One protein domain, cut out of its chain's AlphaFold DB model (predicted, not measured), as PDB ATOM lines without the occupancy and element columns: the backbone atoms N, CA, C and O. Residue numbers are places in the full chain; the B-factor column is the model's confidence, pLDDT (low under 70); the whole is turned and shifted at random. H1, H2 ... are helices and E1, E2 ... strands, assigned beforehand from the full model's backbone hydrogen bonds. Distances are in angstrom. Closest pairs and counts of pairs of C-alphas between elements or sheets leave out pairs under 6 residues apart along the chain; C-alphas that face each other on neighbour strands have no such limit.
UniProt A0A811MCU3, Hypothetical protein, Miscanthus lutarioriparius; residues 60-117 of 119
ATOM      1  N   GLU A  60     -36.455 -16.472  30.255       92.88
ATOM      2  CA  GLU A  60     -35.278 -16.900  31.007       92.88
ATOM      3  C   GLU A  60     -35.222 -16.114  32.317       92.88
ATOM      4  O   GLU A  60     -35.040 -14.895  32.313       92.88
ATOM      5  N   GLY A  61     -35.459 -16.815  33.423       87.94
ATOM      6  CA  GLY A  61     -35.405 -16.271  34.771       87.94
ATOM      7  C   GLY A  61     -34.093 -16.614  35.492       87.94
ATOM      8  O   GLY A  61     -33.257 -17.347  34.963       87.94
ATOM      9  N   PRO A  62     -33.913 -16.128  36.733       84.69
ATOM     10  CA  PRO A  62     -32.708 -16.367  37.534       84.69
ATOM     11  C   PRO A  62     -32.469 -17.851  37.840       84.69
ATOM     12  O   PRO A  62     -31.324 -18.290  37.901       84.69
ATOM     13  N   ASP A  63     -33.555 -18.609  38.003       87.25
ATOM     14  CA  ASP A  63     -33.538 -20.034  38.347       87.25
ATOM     15  C   ASP A  63     -33.638 -20.949  37.108       87.25
ATOM     16  O   ASP A  63     -33.699 -22.173  37.238       87.25
ATOM     17  N   GLY A  64     -33.650 -20.369  35.899       90.94
ATOM     18  CA  GLY A  64     -33.702 -21.091  34.627       90.94
ATOM     19  C   GLY A  64     -34.884 -20.715  33.728       90.94
ATOM     20  O   GLY A  64     -35.479 -19.643  33.838       90.94
ATOM     21  N   TRP A  65     -35.197 -21.605  32.784       94.62
ATOM     22  CA  TRP A  65     -36.228 -21.401  31.764       94.62
ATOM     23  C   TRP A  65     -37.646 -21.600  32.320       94.62
ATOM     24  O   TRP A  65     -37.939 -22.641  32.907       94.62
ATOM     25  N   ILE A  66     -38.526 -20.628  32.079       93.31
ATOM     26  CA  ILE A  66     -39.927 -20.609  32.516       93.31
ATOM     27  C   ILE A  66     -40.820 -20.642  31.272       93.31
ATOM     28  O   ILE A  66     -40.864 -19.670  30.521       93.31
ATOM     29  N   ASP A  67     -41.540 -21.739  31.037       93.06
ATOM     30  CA  ASP A  67     -42.470 -21.898  29.906       93.06
ATOM     31  C   ASP A  67     -43.948 -21.932  30.321       93.06
ATOM     32  O   ASP A  67     -44.846 -21.919  29.471       93.06
ATOM     33  N   ASP A  68     -44.221 -21.922  31.624       92.56
ATOM     34  CA  ASP A  68     -45.568 -21.909  32.157       92.56
ATOM     35  C   ASP A  68     -46.124 -20.475  32.230       92.56
ATOM     36  O   ASP A  68     -45.438 -19.507  32.556       92.56
ATOM     37  N   ASN A  69     -47.405 -20.315  31.893       89.69
ATOM     38  CA  ASN A  69     -48.025 -18.991  31.779       89.69
ATOM     39  C   ASN A  69     -48.066 -18.249  33.127       89.69
ATOM     40  O   ASN A  69     -47.885 -17.033  33.178       89.69
ATOM     41  N   LYS A  70     -48.272 -18.982  34.226       92.06
ATOM     42  CA  LYS A  70     -48.366 -18.396  35.562       92.06
ATOM     43  C   LYS A  70     -47.003 -17.866  36.019       92.06
ATOM     44  O   LYS A  70     -46.914 -16.703  36.397       92.06
ATOM     45  N   GLY A  71     -45.958 -18.675  35.899       91.75
ATOM     46  CA  GLY A  71     -44.581 -18.329  36.217       91.75
ATOM     47  C   GLY A  71     -44.058 -17.199  35.341       91.75
ATOM     48  O   GLY A  71     -43.442 -16.272  35.856       91.75
ATOM     49  N   MET A  72     -44.369 -17.197  34.036       93.31
ATOM     50  CA  MET A  72     -44.020 -16.071  33.162       93.31
ATOM     51  C   MET A  72     -44.672 -14.762  33.630       93.31
ATOM     52  O   MET A  72     -44.005 -13.730  33.663       93.31
ATOM     53  N   LEU A  73     -45.958 -14.787  34.001       93.62
ATOM     54  CA  LEU A  73     -46.666 -13.601  34.486       93.62
ATOM     55  C   LEU A  73     -46.080 -13.098  35.811       93.62
ATOM     56  O   LEU A  73     -45.783 -11.911  35.933       93.62
ATOM     57  N   GLU A  74     -45.893 -13.996  36.779       93.50
ATOM     58  CA  GLU A  74     -45.298 -13.683  38.085       93.50
ATOM     59  C   GLU A  74     -43.892 -13.094  37.915       93.50
ATOM     60  O   GLU A  74     -43.601 -12.027  38.454       93.50
ATOM     61  N   HIS A  75     -43.063 -13.710  37.069       93.12
ATOM     62  CA  HIS A  75     -41.710 -13.242  36.786       93.12
ATOM     63  C   HIS A  75     -41.686 -11.837  36.166       93.12
ATOM     64  O   HIS A  75     -40.916 -10.984  36.606       93.12
ATOM     65  N   VAL A  76     -42.547 -11.563  35.178       92.75
ATOM     66  CA  VAL A  76     -42.649 -10.236  34.542       92.75
ATOM     67  C   VAL A  76     -43.113  -9.182  35.541       92.75
ATOM     68  O   VAL A  76     -42.543  -8.091  35.593       92.75
ATOM     69  N   VAL A  77     -44.138  -9.497  36.335       93.06
ATOM     70  CA  VAL A  77     -44.663  -8.578  37.350       93.06
ATOM     71  C   VAL A  77     -43.581  -8.242  38.366       93.06
ATOM     72  O   VAL A  77     -43.358  -7.067  38.647       93.06
ATOM     73  N   ASP A  78     -42.871  -9.239  38.885       91.75
ATOM     74  CA  ASP A  78     -41.835  -9.016  39.890       91.75
ATOM     75  C   ASP A  78     -40.606  -8.305  39.327       91.75
ATOM     76  O   ASP A  78     -40.021  -7.467  40.015       91.75
ATOM     77  N   PHE A  79     -40.239  -8.579  38.073       90.88
ATOM     78  CA  PHE A  79     -39.179  -7.851  37.381       90.88
ATOM     79  C   PHE A  79     -39.502  -6.357  37.289       90.88
ATOM     80  O   PHE A  79     -38.710  -5.526  37.732       90.88
ATOM     81  N   TYR A  80     -40.679  -6.001  36.768       91.00
ATOM     82  CA  TYR A  80     -41.057  -4.596  36.613       91.00
ATOM     83  C   TYR A  80     -41.370  -3.913  37.940       91.00
ATOM     84  O   TYR A  80     -41.078  -2.728  38.084       91.00
ATOM     85  N   ARG A  81     -41.893  -4.649  38.928       91.00
ATOM     86  CA  ARG A  81     -42.054  -4.141  40.293       91.00
ATOM     87  C   ARG A  81     -40.716  -3.699  40.865       91.00
ATOM     88  O   ARG A  81     -40.658  -2.617  41.413       91.00
ATOM     89  N   LYS A  82     -39.660  -4.503  40.707       87.94
ATOM     90  CA  LYS A  82     -38.304  -4.158  41.160       87.94
ATOM     91  C   LYS A  82     -37.684  -3.033  40.335       87.94
ATOM     92  O   LYS A  82     -37.014  -2.177  40.895       87.94
ATOM     93  N   LEU A  83     -37.898  -3.033  39.016       88.44
ATOM     94  CA  LEU A  83     -37.351  -2.015  38.114       88.44
ATOM     95  C   LEU A  83     -37.906  -0.615  38.405       88.44
ATOM     96  O   LEU A  83     -37.180   0.367  38.289       88.44
ATOM     97  N   PHE A  84     -39.191  -0.538  38.750       85.75
ATOM     98  CA  PHE A  84     -39.887   0.703  39.087       85.75
ATOM     99  C   PHE A  84     -40.142   0.855  40.587       85.75
ATOM    100  O   PHE A  84     -40.926   1.722  40.985       85.75
ATOM    101  N   ASP A  85     -39.515   0.020  41.418       81.56
ATOM    102  CA  ASP A  85     -39.554   0.243  42.854       81.56
ATOM    103  C   ASP A  85     -38.840   1.562  43.146       81.56
ATOM    104  O   ASP A  85     -37.970   1.996  42.383       81.56
ATOM    105  N   LYS A  86     -39.249   2.247  44.214       66.56
ATOM    106  CA  LYS A  86     -38.721   3.585  44.506       66.56
ATOM    107  C   LYS A  86     -37.197   3.515  44.593       66.56
ATOM    108  O   LYS A  86     -36.673   2.779  45.426       66.56
ATOM    109  N   GLU A  87     -36.500   4.313  43.775       63.97
ATOM    110  CA  GLU A  87     -35.078   4.574  43.997       63.97
ATOM    111  C   GLU A  87     -34.906   4.972  45.460       63.97
ATOM    112  O   GLU A  87     -35.615   5.851  45.966       63.97
ATOM    113  N   GLU A  88     -34.003   4.277  46.147       62.50
ATOM    114  CA  GLU A  88     -33.699   4.498  47.550       62.50
ATOM    115  C   GLU A  88     -33.081   5.894  47.681       62.50
ATOM    116  O   GLU A  88     -31.876   6.087  47.594       62.50
ATOM    117  N   ASN A  89     -33.956   6.890  47.829       61.69
ATOM    118  CA  ASN A  89     -33.637   8.304  47.910       61.69
ATOM    119  C   ASN A  89     -32.767   8.788  46.744       61.69
ATOM    120  O   ASN A  89     -31.560   8.992  46.893       61.69
ATOM    121  N   SER A  90     -33.395   9.123  45.616       57.84
ATOM    122  CA  SER A  90     -32.815  10.153  44.763       57.84
ATOM    123  C   SER A  90     -32.545  11.370  45.664       57.84
ATOM    124  O   SER A  90     -33.451  11.993  46.215       57.84
ATOM    125  N   CYS A  91     -31.266  11.654  45.925       56.47
ATOM    126  CA  CYS A  91     -30.792  12.691  46.859       56.47
ATOM    127  C   CYS A  91     -31.275  14.111  46.472       56.47
ATOM    128  O   CYS A  91     -31.041  15.097  47.167       56.47
ATOM    129  N   VAL A  92     -31.986  14.219  45.352       70.25
ATOM    130  CA  VAL A  92     -32.599  15.425  44.825       70.25
ATOM    131  C   VAL A  92     -34.006  15.557  45.407       70.25
ATOM    132  O   VAL A  92     -34.975  15.017  44.880       70.25
ATOM    133  N   LYS A  93     -34.122  16.289  46.516       74.44
ATOM    134  CA  LYS A  93     -35.418  16.741  47.033       74.44
ATOM    135  C   LYS A  93     -35.712  18.132  46.488       74.44
ATOM    136  O   LYS A  93     -34.813  18.968  46.405       74.44
ATOM    137  N   LEU A  94     -36.970  18.377  46.139       79.06
ATOM    138  CA  LEU A  94     -37.439  19.729  45.866       79.06
ATOM    139  C   LEU A  94     -37.272  20.567  47.143       79.06
ATOM    140  O   LEU A  94     -37.470  20.059  48.252       79.06
ATOM    141  N   GLY A  95     -36.868  21.829  46.992       80.25
ATOM    142  CA  GLY A  95     -36.781  22.758  48.118       80.25
ATOM    143  C   GLY A  95     -38.144  22.934  48.791       80.25
ATOM    144  O   GLY A  95     -39.183  22.758  48.156       80.25
ATOM    145  N   GLN A  96     -38.157  23.295  50.077       75.81
ATOM    146  CA  GLN A  96     -39.408  23.560  50.808       75.81
ATOM    147  C   GLN A  96     -40.267  24.655  50.151       75.81
ATOM    148  O   GLN A  96     -41.495  24.594  50.235       75.81
ATOM    149  N   ASP A  97     -39.618  25.562  49.419       81.75
ATOM    150  CA  ASP A  97     -40.232  26.687  48.710       81.75
ATOM    151  C   ASP A  97     -40.332  26.439  47.195       81.75
ATOM    152  O   ASP A  97     -40.338  27.374  46.406       81.75
ATOM    153  N   PHE A  98     -40.341  25.177  46.751       84.12
ATOM    154  CA  PHE A  98     -40.396  24.862  45.317       84.12
ATOM    155  C   PHE A  98     -41.729  25.248  44.656       84.12
ATOM    156  O   PHE A  98     -41.756  25.480  43.454       84.12
ATOM    157  N   TRP A  99     -42.812  25.310  45.435       86.00
ATOM    158  CA  TRP A  99     -44.141  25.696  44.965       86.00
ATOM    159  C   TRP A  99     -44.631  26.915  45.733       86.00
ATOM    160  O   TRP A  99     -44.580  26.916  46.974       86.00
ATOM    161  N   GLU A 100     -45.179  27.886  45.010       84.31
ATOM    162  CA  GLU A 100     -45.921  28.989  45.614       84.31
ATOM    163  C   GLU A 100     -47.242  28.490  46.224       84.31
ATOM    164  O   GLU A 100     -47.712  27.378  45.962       84.31
ATOM    165  N   VAL A 101     -47.832  29.273  47.130       80.88
ATOM    166  CA  VAL A 101     -49.025  28.845  47.892       80.88
ATOM    167  C   VAL A 101     -50.234  28.603  46.984       80.88
ATOM    168  O   VAL A 101     -51.037  27.720  47.271       80.88
ATOM    169  N   ASP A 102     -50.348  29.357  45.897       83.50
ATOM    170  CA  ASP A 102     -51.379  29.240  44.865       83.50
ATOM    171  C   ASP A 102     -51.143  28.081  43.885       83.50
ATOM    172  O   ASP A 102     -52.084  27.635  43.233       83.50
ATOM    173  N   GLU A 103     -49.921  27.552  43.816       82.44
ATOM    174  CA  GLU A 103     -49.581  26.360  43.028       82.44
ATOM    175  C   GLU A 103     -49.759  25.055  43.822       82.44
ATOM    176  O   GLU A 103     -49.743  23.958  43.255       82.44
ATOM    177  N   LYS A 104     -49.923  25.147  45.148       84.12
ATOM    178  CA  LYS A 104     -50.185  23.990  46.006       84.12
ATOM    179  C   LYS A 104     -51.648  23.590  45.909       84.12
ATOM    180  O   LYS A 104     -52.542  24.417  46.050       84.12
ATOM    181  N   VAL A 105     -51.871  22.285  45.764       83.94
ATOM    182  CA  VAL A 105     -53.212  21.701  45.794       83.94
ATOM    183  C   VAL A 105     -53.902  22.100  47.096       83.94
ATOM    184  O   VAL A 105     -53.402  21.844  48.197       83.94
ATOM    185  N   THR A 106     -55.046  22.760  46.964       86.44
ATOM    186  CA  THR A 106     -55.861  23.186  48.097       86.44
ATOM    187  C   THR A 106     -56.527  21.982  48.758       86.44
ATOM    188  O   THR A 106     -56.713  20.929  48.151       86.44
ATOM    189  N   ALA A 107     -56.934  22.131  50.021       83.94
ATOM    190  CA  ALA A 107     -57.609  21.053  50.750       83.94
ATOM    191  C   ALA A 107     -58.876  20.553  50.026       83.94
ATOM    192  O   ALA A 107     -59.129  19.353  49.998       83.94
ATOM    193  N   LEU A 108     -59.616  21.464  49.385       84.06
ATOM    194  CA  LEU A 108     -60.812  21.137  48.610       84.06
ATOM    195  C   LEU A 108     -60.478  20.333  47.344       84.06
ATOM    196  O   LEU A 108     -61.146  19.349  47.043       84.06
ATOM    197  N   GLU A 109     -59.437  20.728  46.610       84.50
ATOM    198  CA  GLU A 109     -58.985  19.996  45.420       84.50
ATOM    199  C   GLU A 109     -58.475  18.601  45.785       84.50
ATOM    200  O   GLU A 109     -58.780  17.639  45.084       84.50
ATOM    201  N   ASN A 110     -57.767  18.467  46.910       85.00
ATOM    202  CA  ASN A 110     -57.336  17.166  47.416       85.00
ATOM    203  C   ASN A 110     -58.529  16.266  47.767       85.00
ATOM    204  O   ASN A 110     -58.553  15.117  47.337       85.00
ATOM    205  N   GLU A 111     -59.542  16.782  48.473       86.38
ATOM    206  CA  GLU A 111     -60.772  16.023  48.753       86.38
ATOM    207  C   GLU A 111     -61.473  15.572  47.462       86.38
ATOM    208  O   GLU A 111     -61.940  14.437  47.377       86.38
ATOM    209  N   MET A 112     -61.510  16.419  46.426       82.94
ATOM    210  CA  MET A 112     -62.081  16.060  45.123       82.94
ATOM    211  C   MET A 112     -61.277  14.971  44.398       82.94
ATOM    212  O   MET A 112     -61.866  14.088  43.772       82.94
ATOM    213  N   LEU A 113     -59.945  15.027  44.469       78.56
ATOM    214  CA  LEU A 113     -59.055  14.043  43.852       78.56
ATOM    215  C   LEU A 113     -59.123  12.685  44.567       78.56
ATOM    216  O   LEU A 113     -59.138  11.648  43.905       78.56
ATOM    217  N   GLU A 114     -59.212  12.680  45.898       78.00
ATOM    218  CA  GLU A 114     -59.329  11.452  46.695       78.00
ATOM    219  C   GLU A 114     -60.722  10.819  46.598       78.00
ATOM    220  O   GLU A 114     -60.839   9.595  46.519       78.00
ATOM    221  N   ALA A 115     -61.785  11.627  46.524       74.38
ATOM    222  CA  ALA A 115     -63.150  11.128  46.361       74.38
ATOM    223  C   ALA A 115     -63.335  10.314  45.065       74.38
ATOM    224  O   ALA A 115     -64.117   9.364  45.037       74.38
ATOM    225  N   LEU A 116     -62.585  10.642  44.010       58.53
ATOM    226  CA  LEU A 116     -62.611   9.952  42.714       58.53
ATOM    227  C   LEU A 116     -61.928   8.573  42.734       58.53
ATOM    228  O   LEU A 116     -62.161   7.763  41.841       58.53
ATOM    229  N   LEU A 117     -61.101   8.291  43.744       55.59
ATOM    230  CA  LEU A 117     -60.453   6.990  43.942       55.59
ATOM    231  C   LEU A 117     -61.272   6.039  44.832       55.59
ATOM    232  O   LEU A 117     -60.961   4.851  44.894       55.59
TER     233      LEU A 117
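This is residues 60 to 117 of the 119 residues of the protein "Hypothetical protein" of Miscanthus lutarioriparius (UniProt A0A811MCU3). An open, flat arc: a small hook at residues 60 to 66, then H1, then a long link, residues 84 to 106, that sweeps round to H2, far from H1. The 58 printed residues hold E1, H1 and H2 in that order, mostly helix, though under half are in named elements. The whole is extended, with a radius of gyration of the C-alphas of 20.2 A and spans of 54 by 32 by 11 A.

Begin at strand E1, residues 64 to 66, 6.6 A long. Find C-alpha 69 at (-48.025, -18.991, 31.779); from there helix H1, residues 69 to 83, runs 21.0 A. Helix H2, residues 107 to 115, runs 12.2 A to C-alpha 115 at (-63.150, 11.128, 46.361).

E1 pairs with no named strand; residues 60 to 61 pair with its residues 64 to 65, antiparallel. Look at Ile 66 and Met 72, the closest C-alphas of E1 and H1, 6.1 A apart. H2 is apart from E1 and H1. In H1 and H2 every O i to N i+4 pair is within hydrogen-bond range.

The C-alphas farthest apart, Trp 65 and Asp 102, lie 54.5 A apart. The printed part has no cut; the link H1 to H2 is long. Look for pLDDT under 70 at residues 86 to 91 and 116 to 117.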